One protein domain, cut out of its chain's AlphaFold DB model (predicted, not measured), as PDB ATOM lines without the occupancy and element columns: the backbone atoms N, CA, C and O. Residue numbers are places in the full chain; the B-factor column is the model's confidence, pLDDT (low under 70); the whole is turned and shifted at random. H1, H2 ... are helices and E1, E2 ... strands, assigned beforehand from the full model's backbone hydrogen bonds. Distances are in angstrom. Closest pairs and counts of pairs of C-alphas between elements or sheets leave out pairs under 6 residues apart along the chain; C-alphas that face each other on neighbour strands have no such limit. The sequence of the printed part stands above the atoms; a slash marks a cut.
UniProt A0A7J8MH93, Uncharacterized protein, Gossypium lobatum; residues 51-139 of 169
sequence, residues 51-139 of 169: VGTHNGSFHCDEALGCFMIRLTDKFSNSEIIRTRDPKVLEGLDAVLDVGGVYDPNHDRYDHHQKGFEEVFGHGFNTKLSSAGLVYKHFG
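This is residues 51 to 139 of the 169 residues of an uncharacterized protein of Gossypium lobatum (UniProt A0A7J8MH93). A small three-stranded parallel sheet, E2 E1 E3, has H1 over one face and the short helix H2 grazing it; H3 lies side by side with H1, and beyond H3 is a small hairpin, E4 and E5, at the opposite end of the domain from H2. A long stretch with no named element, residues 97 to 118, joins E3 to that hairpin, and a short parallel pairing of its residues 108 to 109 with residues 95 to 96 ties it to the sheet. The printed part has 89 residues, with three named helices and five named strands in the order E1 H1 E2 H2 E3 E4 E5 H3; the class is mixed, helices and strands, with under half of the residues in named elements. The whole is compact, with a radius of gyration of the C-alphas of 12.2 A, and spans 36 by 30 by 25 A.

Begin at E1, residues 51 to 53, the inner strand of the first sheet. Beside it runs E2, residues 79 to 82, parallel at 21 degrees, with N 53 and O 81 at 2.9 A. Its other neighbour is E3, residues 94 to 96, parallel at 24 degrees, with N 52 and O 94 at 2.8 A. H1, residues 60 to 69, is on this sheet at a height of 8.9 A, in two layers, helix on one face of a sheet; it lies over E1 and runs along the strands, at 6 degrees to E1 on the local plane. The closest C-alphas of H1 and E3 are those of Glu 62 and Leu 96, 6.5 A apart. E1, H1, E2 form a strand-helix-strand unit, two parallel neighbour strands with a helix between, its crossover right-handed. H2, residues 86 to 90, only grazes the sheet with residues 88 to 90; E2, H2, E3 form a split unit, with E1 between its strands, also right-handed. Look next at E4, residues 119 to 121, and E5, residues 124 to 127, an antiparallel hairpin at 162 degrees, with N 124 and O 121 at 2.9 A. H3, residues 130 to 139, touches H1 at a shallow tilt of 24 degrees, the same way; the closest C-alphas are those of Gly 65 and Ala 131, 4.0 A apart. The closest C-alphas of H3 and E4 are those of Phe 120 and Lys 136, 6.2 A apart. In H1, H2 and H3 every O i to N i+4 pair is within hydrogen-bond range.

Find C-alpha 51 at (191.952, 216.541, 148.911), where E1 begins its 6.8 A. H1 runs 14.2 A from C-alpha 60 at (185.010, 228.407, 139.923). E2 covers 9.8 A, H2 6.1 A, E3 6.9 A, E4 5.5 A and E5 8.7 A. H3 runs 12.9 A and ends at C-alpha 139, (175.015, 215.893, 145.858).

The C-alphas of Lys 87 and Gly 123, the two farthest apart, are 37.9 A apart. The printed part has no cut, and its one long link is E3 to E4, 22 residues. No printed residue is under 70 in pLDDT; the mean of the printed part is 98.0.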
ATOM      1  N   VAL A  51     192.558 216.411 150.237       98.75
ATOM      2  CA  VAL A  51     191.952 216.541 148.911       98.75
ATOM      3  C   VAL A  51     192.878 217.367 148.029       98.75
ATOM      4  O   VAL A  51     193.219 218.500 148.363       98.75
ATOM      5  N   GLY A  52     193.312 216.786 146.918       98.69
ATOM      6  CA  GLY A  52     194.180 217.424 145.937       98.69
ATOM      7  C   GLY A  52     193.410 218.228 144.902       98.69
ATOM      8  O   GLY A  52     192.376 217.782 144.422       98.69
ATOM      9  N   THR A  53     193.953 219.373 144.504       98.81
ATOM     10  CA  THR A  53     193.533 220.096 143.297       98.81
ATOM     11  C   THR A  53     194.710 220.831 142.663       98.81
ATOM     12  O   THR A  53     195.790 220.896 143.254       98.81
ATOM     13  N   HIS A  54     194.543 221.395 141.469       98.50
ATOM     14  CA  HIS A  54     195.629 222.067 140.773       98.50
ATOM     15  C   HIS A  54     196.117 223.339 141.495       98.50
ATOM     16  O   HIS A  54     195.385 224.062 142.167       98.50
ATOM     17  N   ASN A  55     197.396 223.667 141.310       97.88
ATOM     18  CA  ASN A  55     198.053 224.850 141.884       97.88
ATOM     19  C   ASN A  55     198.069 226.067 140.938       97.88
ATOM     20  O   ASN A  55     199.012 226.851 140.944       97.88
ATOM     21  N   GLY A  56     197.060 226.185 140.073       96.38
ATOM     22  CA  GLY A  56     196.942 227.285 139.101       96.38
ATOM     23  C   GLY A  56     196.265 228.527 139.681       96.38
ATOM     24  O   GLY A  56     196.153 228.663 140.900       96.38
ATOM     25  N   SER A  57     195.764 229.397 138.802       97.25
ATOM     26  CA  SER A  57     194.715 230.363 139.162       97.25
ATOM     27  C   SER A  57     193.514 229.635 139.763       97.25
ATOM     28  O   SER A  57     193.342 228.449 139.509       97.25
ATOM     29  N   PHE A  58     192.705 230.318 140.565       95.88
ATOM     30  CA  PHE A  58     191.455 229.735 141.038       95.88
ATOM     31  C   PHE A  58     190.409 229.808 139.929       95.88
ATOM     32  O   PHE A  58     190.126 230.908 139.443       95.88
ATOM     33  N   HIS A  59     189.843 228.674 139.537       97.38
ATOM     34  CA  HIS A  59     188.627 228.636 138.739       97.38
ATOM     35  C   HIS A  59     187.424 228.377 139.656       97.38
ATOM     36  O   HIS A  59     187.541 227.995 140.823       97.38
ATOM     37  N   CYS A  60     186.225 228.678 139.159       97.00
ATOM     38  CA  CYS A  60     185.010 228.407 139.923       97.00
ATOM     39  C   CYS A  60     184.761 226.902 140.073       97.00
ATOM     40  O   CYS A  60     184.142 226.495 141.053       97.00
ATOM     41  N   ASP A  61     185.259 226.101 139.130       97.50
ATOM     42  CA  ASP A  61     185.049 224.660 139.090       97.50
ATOM     43  C   ASP A  61     185.684 223.953 140.294       97.50
ATOM     44  O   ASP A  61     184.985 223.435 141.167       97.50
ATOM     45  N   GLU A  62     187.007 224.000 140.428       97.69
ATOM     46  CA  GLU A  62     187.693 223.311 141.513       97.69
ATOM     47  C   GLU A  62     187.410 223.953 142.874       97.69
ATOM     48  O   GLU A  62     187.377 223.257 143.891       97.69
ATOM     49  N   ALA A  63     187.144 225.263 142.915       98.25
ATOM     50  CA  ALA A  63     186.733 225.941 144.140       98.25
ATOM     51  C   ALA A  63     185.377 225.422 144.652       98.25
ATOM     52  O   ALA A  63     185.252 225.105 145.840       98.25
ATOM     53  N   LEU A  64     184.378 225.293 143.769       98.56
ATOM     54  CA  LEU A  64     183.066 224.751 144.122       98.56
ATOM     55  C   LEU A  64     183.157 223.258 144.463       98.56
ATOM     56  O   LEU A  64     182.601 222.835 145.476       98.56
ATOM     57  N   GLY A  65     183.904 222.472 143.683       98.62
ATOM     58  CA  GLY A  65     184.149 221.056 143.968       98.62
ATOM     59  C   GLY A  65     184.798 220.836 145.340       98.62
ATOM     60  O   GLY A  65     184.296 220.042 146.138       98.62
ATOM     61  N   CYS A  66     185.852 221.595 145.666       98.62
ATOM     62  CA  CYS A  66     186.513 221.540 146.976       98.62
ATOM     63  C   CYS A  66     185.587 221.962 148.124       98.62
ATOM     64  O   CYS A  66     185.690 221.422 149.227       98.62
ATOM     65  N   PHE A  67     184.699 222.933 147.897       98.44
ATOM     66  CA  PHE A  67     183.696 223.316 148.889       98.44
ATOM     67  C   PHE A  67     182.690 222.184 149.126       98.44
ATOM     68  O   PHE A  67     182.510 221.768 150.268       98.44
ATOM     69  N   MET A  68     182.088 221.647 148.062       98.62
ATOM     70  CA  MET A  68     181.062 220.604 148.156       98.62
ATOM     71  C   MET A  68     181.591 219.314 148.776       98.62
ATOM     72  O   MET A  68     180.957 218.778 149.680       98.62
ATOM     73  N   ILE A  69     182.763 218.827 148.354       98.50
ATOM     74  CA  ILE A  69     183.305 217.571 148.891       98.50
ATOM     75  C   ILE A  69     183.544 217.665 150.406       98.50
ATOM     76  O   ILE A  69     183.319 216.697 151.125       98.50
ATOM     77  N   ARG A  70     183.884 218.848 150.933       98.25
ATOM     78  CA  ARG A  70     184.054 219.083 152.379       98.25
ATOM     79  C   ARG A  70     182.749 219.105 153.178       98.25
ATOM     80  O   ARG A  70     182.813 219.072 154.406       98.25
ATOM     81  N   LEU A  71     181.593 219.168 152.514       97.94
ATOM     82  CA  LEU A  71     180.280 219.021 153.149       97.94
ATOM     83  C   LEU A  71     179.909 217.546 153.382       97.94
ATOM     84  O   LEU A  71     178.996 217.262 154.161       97.94
ATOM     85  N   THR A  72     180.621 216.608 152.751       97.75
ATOM     86  CA  THR A  72     180.427 215.165 152.957       97.75
ATOM     87  C   THR A  72     180.936 214.717 154.323       97.75
ATOM     88  O   THR A  72     181.777 215.376 154.936       97.75
ATOM     89  N   ASP A  73     180.455 213.580 154.814       96.00
ATOM     90  CA  ASP A  73     180.973 212.947 156.027       96.00
ATOM     91  C   ASP A  73     182.421 212.495 155.831       96.00
ATOM     92  O   ASP A  73     183.293 212.791 156.658       96.00
ATOM     93  N   LYS A  74     182.692 211.842 154.692       97.00
ATOM     94  CA  LYS A  74     183.991 211.237 154.369       97.00
ATOM     95  C   LYS A  74     185.127 212.254 154.329       97.00
ATOM     96  O   LYS A  74     186.218 211.946 154.801       97.00
ATOM     97  N   PHE A  75     184.884 213.441 153.777       97.81
ATOM     98  CA  PHE A  75     185.894 214.493 153.620       97.81
ATOM     99  C   PHE A  75     185.612 215.719 154.493       97.81
ATOM    100  O   PHE A  75     186.174 216.796 154.270       97.81
ATOM    101  N   SER A  76     184.772 215.565 155.519       95.88
ATOM    102  CA  SER A  76     184.540 216.622 156.498       95.88
ATOM    103  C   SER A  76     185.872 217.093 157.093       95.88
ATOM    104  O   SER A  76     186.728 216.305 157.494       95.88
ATOM    105  N   ASN A  77     186.074 218.413 157.118       93.06
ATOM    106  CA  ASN A  77     187.313 219.043 157.590       93.06
ATOM    107  C   ASN A  77     188.597 218.624 156.849       93.06
ATOM    108  O   ASN A  77     189.686 218.820 157.386       93.06
ATOM    109  N   SER A  78     188.503 218.087 155.627       97.69
ATOM    110  CA  SER A  78     189.696 217.720 154.865       97.69
ATOM    111  C   SER A  78     190.596 218.924 154.573       97.69
ATOM    112  O   SER A  78     190.116 220.028 154.288       97.69
ATOM    113  N   GLU A  79     191.905 218.696 154.571       98.00
ATOM    114  CA  GLU A  79     192.900 219.662 154.111       98.00
ATOM    115  C   GLU A  79     192.893 219.735 152.577       98.00
ATOM    116  O   GLU A  79     192.872 218.703 151.903       98.00
ATOM    117  N   ILE A  80     192.918 220.949 152.015       98.31
ATOM    118  CA  ILE A  80     193.021 221.154 150.564       98.31
ATOM    119  C   ILE A  80     194.489 221.338 150.179       98.31
ATOM    120  O   ILE A  80     195.128 222.316 150.566       98.31
ATOM    121  N   ILE A  81     195.004 220.417 149.368       98.50
ATOM    122  CA  ILE A  81     196.375 220.411 148.860       98.50
ATOM    123  C   ILE A  81     196.371 220.898 147.410       98.50
ATOM    124  O   ILE A  81     195.837 220.237 146.521       98.50
ATOM    125  N   ARG A  82     196.997 222.047 147.143       98.44
ATOM    126  CA  ARG A  82     197.131 222.594 145.783       98.44
ATOM    127  C   ARG A  82     198.447 222.145 145.151       98.44
ATOM    128  O   ARG A  82     199.506 222.655 145.505       98.44
ATOM    129  N   THR A  83     198.399 221.217 144.198       98.50
ATOM    130  CA  THR A  83     199.574 220.673 143.499       98.50
ATOM    131  C   THR A  83     199.209 220.081 142.133       98.50
ATOM    132  O   THR A  83     198.065 219.730 141.873       98.50
ATOM    133  N   ARG A  84     200.200 219.950 141.249       98.12
ATOM    134  CA  ARG A  84     200.115 219.142 140.017       98.12
ATOM    135  C   ARG A  84     201.113 217.983 140.002       98.12
ATOM    136  O   ARG A  84     201.181 217.272 139.009       98.12
ATOM    137  N   ASP A  85     201.902 217.817 141.065       98.38
ATOM    138  CA  ASP A  85     202.895 216.746 141.149       98.38
ATOM    139  C   ASP A  85     202.188 215.386 141.276       98.38
ATOM    140  O   ASP A  85     201.566 215.133 142.316       98.38
ATOM    141  N   PRO A  86     202.299 214.491 140.275       97.50
ATOM    142  CA  PRO A  86     201.641 213.188 140.307       97.50
ATOM    143  C   PRO A  86     202.016 212.354 141.536       97.50
ATOM    144  O   PRO A  86     201.164 211.645 142.066       97.50
ATOM    145  N   LYS A  87     203.252 212.482 142.039       97.69
ATOM    146  CA  LYS A  87     203.718 211.737 143.220       97.69
ATOM    147  C   LYS A  87     203.031 212.196 144.499       97.69
ATOM    148  O   LYS A  87     202.826 211.402 145.409       97.69
ATOM    149  N   VAL A  88     202.686 213.482 144.583       98.31
ATOM    150  CA  VAL A  88     201.909 213.998 145.713       98.31
ATOM    151  C   VAL A  88     200.464 213.532 145.588       98.31
ATOM    152  O   VAL A  88     199.923 213.020 146.562       98.31
ATOM    153  N   LEU A  89     199.868 213.665 144.396       98.38
ATOM    154  CA  LEU A  89     198.469 213.307 144.126       98.38
ATOM    155  C   LEU A  89     198.158 211.830 144.412       98.38
ATOM    156  O   LEU A  89     197.080 211.524 144.917       98.38
ATOM    157  N   GLU A  90     199.098 210.923 144.134       97.06
ATOM    158  CA  GLU A  90     198.958 209.485 144.401       97.06
ATOM    159  C   GLU A  90     198.648 209.185 145.878       97.06
ATOM    160  O   GLU A  90     197.838 208.309 146.175       97.06
ATOM    161  N   GLY A  91     199.227 209.957 146.804       97.06
ATOM    162  CA  GLY A  91     199.046 209.784 148.248       97.06
ATOM    163  C   GLY A  91     197.868 210.550 148.864       97.06
ATOM    164  O   GLY A  91     197.764 210.595 150.096       97.06
ATOM    165  N   LEU A  92     197.029 211.210 148.058       98.38
ATOM    166  CA  LEU A  92     195.875 211.978 148.543       98.38
ATOM    167  C   LEU A  92     194.601 211.132 148.553       98.38
ATOM    168  O   LEU A  92     194.424 210.226 147.737       98.38
ATOM    169  N   ASP A  93     193.697 211.449 149.478       98.56
ATOM    170  CA  ASP A  93     192.457 210.699 149.660       98.56
ATOM    171  C   ASP A  93     191.467 210.954 148.517       98.56
ATOM    172  O   ASP A  93     190.845 210.014 148.045       98.56
ATOM    173  N   ALA A  94     191.381 212.191 148.020       98.75
ATOM    174  CA  ALA A  94     190.645 212.542 146.803       98.75
ATOM    175  C   ALA A  94     191.449 213.512 145.936       98.75
ATOM    176  O   ALA A  94     192.330 214.212 146.439       98.75
ATOM    177  N   VAL A  95     191.139 213.575 144.641       98.88
ATOM    178  CA  VAL A  95     191.767 214.509 143.696       98.88
ATOM    179  C   VAL A  95     190.722 215.074 142.739       98.88
ATOM    180  O   VAL A  95     189.970 214.318 142.128       98.88
ATOM    181  N   LEU A  96     190.679 216.398 142.613       98.81
ATOM    182  CA  LEU A  96     189.714 217.153 141.814       98.81
ATOM    183  C   LEU A  96     190.456 218.024 140.798       98.81
ATOM    184  O   LEU A  96     191.427 218.697 141.149       98.81
ATOM    185  N   ASP A  97     189.958 218.051 139.565       98.69
ATOM    186  CA  ASP A  97     190.405 218.958 138.496       98.69
ATOM    187  C   ASP A  97     191.906 218.867 138.133       98.69
ATOM    188  O   ASP A  97     192.526 219.788 137.597       98.69
ATOM    189  N   VAL A  98     192.535 217.746 138.488       98.56
ATOM    190  CA  VAL A  98     193.934 217.445 138.187       98.56
ATOM    191  C   VAL A  98     194.178 215.935 138.218       98.56
ATOM    192  O   VAL A  98     193.453 215.178 138.860       98.56
ATOM    193  N   GLY A  99     195.243 215.486 137.556       97.44
ATOM    194  CA  GLY A  99     195.677 214.087 137.552       97.44
ATOM    195  C   GLY A  99     195.191 213.286 136.345       97.44
ATOM    196  O   GLY A  99     195.690 212.190 136.119       97.44
ATOM    197  N   GLY A 100     194.286 213.831 135.534       97.56
ATOM    198  CA  GLY A 100     193.829 213.242 134.280       97.56
ATOM    199  C   GLY A 100     193.009 211.968 134.460       97.56
ATOM    200  O   GLY A 100     192.915 211.176 133.527       97.56
ATOM    201  N   VAL A 101     192.386 211.753 135.623       98.00
ATOM    202  CA  VAL A 101     191.616 210.536 135.933       98.00
ATOM    203  C   VAL A 101     190.235 210.877 136.499       98.00
ATOM    204  O   VAL A 101     190.120 211.642 137.455       98.00
ATOM    205  N   TYR A 102     189.202 210.254 135.929       98.56
ATOM    206  CA  TYR A 102     187.882 210.141 136.540       98.56
ATOM    207  C   TYR A 102     187.683 208.699 137.004       98.56
ATOM    208  O   TYR A 102     187.594 207.784 136.187       98.56
ATOM    209  N   ASP A 103     187.653 208.508 138.317       98.44
ATOM    210  CA  ASP A 103     187.419 207.222 138.963       98.44
ATOM    211  C   ASP A 103     186.727 207.455 140.316       98.44
ATOM    212  O   ASP A 103     187.393 207.766 141.311       98.44
ATOM    213  N   PRO A 104     185.390 207.324 140.381       98.19
ATOM    214  CA  PRO A 104     184.644 207.585 141.606       98.19
ATOM    215  C   PRO A 104     184.917 206.564 142.715       98.19
ATOM    216  O   PRO A 104     184.701 206.887 143.879       98.19
ATOM    217  N   ASN A 105     185.429 205.366 142.402       98.06
ATOM    218  CA  ASN A 105     185.773 204.375 143.428       98.06
ATOM    219  C   ASN A 105     187.034 204.768 144.212       98.06
ATOM    220  O   ASN A 105     187.221 204.324 145.343       98.06
ATOM    221  N   HIS A 106     187.880 205.606 143.611       98.12
ATOM    222  CA  HIS A 106     189.108 206.135 144.205       98.12
ATOM    223  C   HIS A 106     189.044 207.657 144.412       98.12
ATOM    224  O   HIS A 106     190.080 208.305 144.551       98.12
ATOM    225  N   ASP A 107     187.842 208.247 144.394       98.69
ATOM    226  CA  ASP A 107     187.600 209.683 144.586       98.69
ATOM    227  C   ASP A 107     188.465 210.583 143.678       98.69
ATOM    228  O   ASP A 107     189.067 211.571 144.116       98.69
ATOM    229  N   ARG A 108     188.582 210.207 142.400       98.75
ATOM    230  CA  ARG A 108     189.270 210.989 141.364       98.75
ATOM    231  C   ARG A 108     188.227 211.630 140.450       98.75
ATOM    232  O   ARG A 108     187.451 210.923 139.812       98.75
ATOM    233  N   TYR A 109     188.204 212.958 140.394       98.81
ATOM    234  CA  TYR A 109     187.174 213.754 139.720       98.81
ATOM    235  C   TYR A 109     187.803 214.801 138.795       98.81
ATOM    236  O   TYR A 109     187.575 216.001 138.946       98.81
ATOM    237  N   ASP A 110     188.637 214.355 137.863       98.62
ATOM    238  CA  ASP A 110     189.161 215.191 136.781       98.62
ATOM    239  C   ASP A 110     188.353 214.963 135.493       98.62
ATOM    240  O   ASP A 110     187.943 213.837 135.221       98.62
ATOM    241  N   HIS A 111     188.157 216.012 134.700       98.19
ATOM    242  CA  HIS A 111     187.422 216.004 133.434       98.19
ATOM    243  C   HIS A 111     188.301 216.342 132.207       98.19
ATOM    244  O   HIS A 111     187.818 216.387 131.074       98.19
ATOM    245  N   HIS A 112     189.605 216.575 132.398       97.75
ATOM    246  CA  HIS A 112     190.541 216.992 131.346       97.75
ATOM    247  C   HIS A 112     190.941 215.879 130.358       97.75
ATOM    248  O   HIS A 112     191.807 216.086 129.499       97.75
ATOM    249  N   GLN A 113     190.366 214.678 130.455       97.25
ATOM    250  CA  GLN A 113     190.730 213.568 129.578       97.25
ATOM    251  C   GLN A 113     190.278 213.840 128.145       97.25
ATOM    252  O   GLN A 113     189.181 214.334 127.871       97.25
ATOM    253  N   LYS A 114     191.116 213.451 127.182       96.00
ATOM    254  CA  LYS A 114     190.727 213.503 125.775       96.00
ATOM    255  C   LYS A 114     189.543 212.561 125.545       96.00
ATOM    256  O   LYS A 114     189.653 211.367 125.801       96.00
ATOM    257  N   GLY A 115     188.450 213.096 125.004       95.12
ATOM    258  CA  GLY A 115     187.228 212.323 124.772       95.12
ATOM    259  C   GLY A 115     186.419 212.064 126.042       95.12
ATOM    260  O   GLY A 115     185.683 211.089 126.088       95.12
ATOM    261  N   PHE A 116     186.563 212.899 127.076       97.44
ATOM    262  CA  PHE A 116     185.650 212.878 128.211       97.44
ATOM    263  C   PHE A 116     184.223 213.235 127.749       97.44
ATOM    264  O   PHE A 116     183.994 214.284 127.135       97.44
ATOM    265  N   GLU A 117     183.274 212.334 128.015       97.75
ATOM    266  CA  GLU A 117     181.861 212.421 127.601       97.75
ATOM    267  C   GLU A 117     180.898 212.184 128.780       97.75
ATOM    268  O   GLU A 117     179.702 211.995 128.574       97.75
ATOM    269  N   GLU A 118     181.398 212.153 130.020       98.31
ATOM    270  CA  GLU A 118     180.540 211.901 131.176       98.31
ATOM    271  C   GLU A 118     179.556 213.062 131.368       98.31
ATOM    272  O   GLU A 118     179.939 214.232 131.455       98.31
ATOM    273  N   VAL A 119     178.279 212.713 131.483       98.50
ATOM    274  CA  VAL A 119     177.175 213.638 131.750       98.50
ATOM    275  C   VAL A 119     176.478 213.254 133.051       98.50
ATOM    276  O   VAL A 119     176.613 212.129 133.541       98.50
ATOM    277  N   PHE A 120     175.691 214.159 133.628       98.31
ATOM    278  CA  PHE A 120     174.934 213.876 134.856       98.31
ATOM    279  C   PHE A 120     173.920 212.734 134.698       98.31
ATOM    280  O   PHE A 120     173.651 212.002 135.648       98.31
ATOM    281  N   GLY A 121     173.404 212.538 133.483       97.25
ATOM    282  CA  GLY A 121     172.268 211.661 133.215       97.25
ATOM    283  C   GLY A 121     170.960 212.436 133.344       97.25
ATOM    284  O   GLY A 121     170.942 213.642 133.145       97.25
ATOM    285  N   HIS A 122     169.848 211.763 133.646       96.88
ATOM    286  CA  HIS A 122     168.547 212.407 133.912       96.88
ATOM    287  C   HIS A 122     168.026 213.364 132.812       96.88
ATOM    288  O   HIS A 122     167.208 214.238 133.090       96.88
ATOM    289  N   GLY A 123     168.467 213.183 131.561       97.19
ATOM    290  CA  GLY A 123     168.096 214.031 130.420       97.19
ATOM    291  C   GLY A 123     169.017 215.232 130.177       97.19
ATOM    292  O   GLY A 123     168.791 215.969 129.218       97.19
ATOM    293  N   PHE A 124     170.054 215.417 130.997       97.81
ATOM    294  CA  PHE A 124     171.081 216.438 130.806       97.81
ATOM    295  C   PHE A 124     172.210 215.913 129.913       97.81
ATOM    296  O   PHE A 124     172.638 214.766 130.052       97.81
ATOM    297  N   ASN A 125     172.689 216.766 129.003       97.75
ATOM    298  CA  ASN A 125     173.686 216.400 127.987       97.75
ATOM    299  C   ASN A 125     174.997 217.186 128.116       97.75
ATOM    300  O   ASN A 125     175.941 216.926 127.373       97.75
ATOM    301  N   THR A 126     175.064 218.152 129.034       97.50
ATOM    302  CA  THR A 126     176.289 218.913 129.277       97.50
ATOM    303  C   THR A 126     177.328 218.025 129.947       97.50
ATOM    304  O   THR A 126     177.042 217.326 130.924       97.50
ATOM    305  N   LYS A 127     178.541 218.045 129.387       98.12
ATOM    306  CA  LYS A 127     179.699 217.333 129.928       98.12
ATOM    307  C   LYS A 127     180.061 217.899 131.290       98.12
ATOM    308  O   LYS A 127     180.095 219.116 131.462       98.12
ATOM    309  N   LEU A 128     180.354 217.017 132.234       98.56
ATOM    310  CA  LEU A 128     180.616 217.427 133.606       98.56
ATOM    311  C   LEU A 128     181.983 218.096 133.757       98.56
ATOM    312  O   LEU A 128     182.986 217.635 133.217       98.56
ATOM    313  N   SER A 129     181.999 219.170 134.540       98.38
ATOM    314  CA  SER A 129     183.205 219.737 135.140       98.38
ATOM    315  C   SER A 129     183.607 218.940 136.394       98.38
ATOM    316  O   SER A 129     182.881 218.025 136.805       98.38
ATOM    317  N   SER A 130     184.717 219.282 137.055       98.56
ATOM    318  CA  SER A 130     185.101 218.634 138.317       98.56
ATOM    319  C   SER A 130     184.047 218.820 139.419       98.56
ATOM    320  O   SER A 130     183.660 217.858 140.085       98.56
ATOM    321  N   ALA A 131     183.492 220.026 139.572       98.75
ATOM    322  CA  ALA A 131     182.371 220.290 140.471       98.75
ATOM    323  C   ALA A 131     181.133 219.475 140.087       98.75
ATOM    324  O   ALA A 131     180.478 218.908 140.961       98.75
ATOM    325  N   GLY A 132     180.825 219.373 138.791       98.69
ATOM    326  CA  GLY A 132     179.730 218.541 138.297       98.69
ATOM    327  C   GLY A 132     179.901 217.063 138.666       98.69
ATOM    328  O   GLY A 132     178.947 216.423 139.108       98.69
ATOM    329  N   LEU A 133     181.123 216.535 138.557       98.81
ATOM    330  CA  LEU A 133     181.473 215.179 138.986       98.81
ATOM    331  C   LEU A 133     181.296 214.991 140.498       98.81
ATOM    332  O   LEU A 133     180.631 214.046 140.919       98.81
ATOM    333  N   VAL A 134     181.823 215.906 141.316       98.88
ATOM    334  CA  VAL A 134     181.639 215.870 142.779       98.88
ATOM    335  C   VAL A 134     180.150 215.904 143.130       98.88
ATOM    336  O   VAL A 134     179.682 215.090 143.925       98.88
ATOM    337  N   TYR A 135     179.377 216.789 142.500       98.81
ATOM    338  CA  TYR A 135     177.939 216.879 142.730       98.81
ATOM    339  C   TYR A 135     177.205 215.603 142.307       98.81
ATOM    340  O   TYR A 135     176.324 215.140 143.026       98.81
ATOM    341  N   LYS A 136     177.579 214.986 141.181       98.75
ATOM    342  CA  LYS A 136     176.983 213.724 140.724       98.75
ATOM    343  C   LYS A 136     177.083 212.616 141.773       98.75
ATOM    344  O   LYS A 136     176.119 211.871 141.942       98.75
ATOM    345  N   HIS A 137     178.216 212.525 142.469       98.62
ATOM    346  CA  HIS A 137     178.482 211.453 143.434       98.62
ATOM    347  C   HIS A 137     178.057 211.783 144.864       98.62
ATOM    348  O   HIS A 137     177.611 210.890 145.573       98.62
ATOM    349  N   PHE A 138     178.130 213.051 145.275       98.69
ATOM    350  CA  PHE A 138     177.887 213.455 146.666       98.69
ATOM    351  C   PHE A 138     176.693 214.397 146.852       98.69
ATOM    352  O   PHE A 138     176.305 214.693 147.978       98.69
ATOM    353  N   GLY A 139     176.076 214.887 145.775       98.56
ATOM    354  CA  GLY A 139     175.015 215.893 145.858       98.56
ATOM    355  C   GLY A 139     173.802 215.424 146.661       98.56
ATOM    356  O   GLY A 139     173.225 216.213 147.405       98.56
TER     357      GLY A 139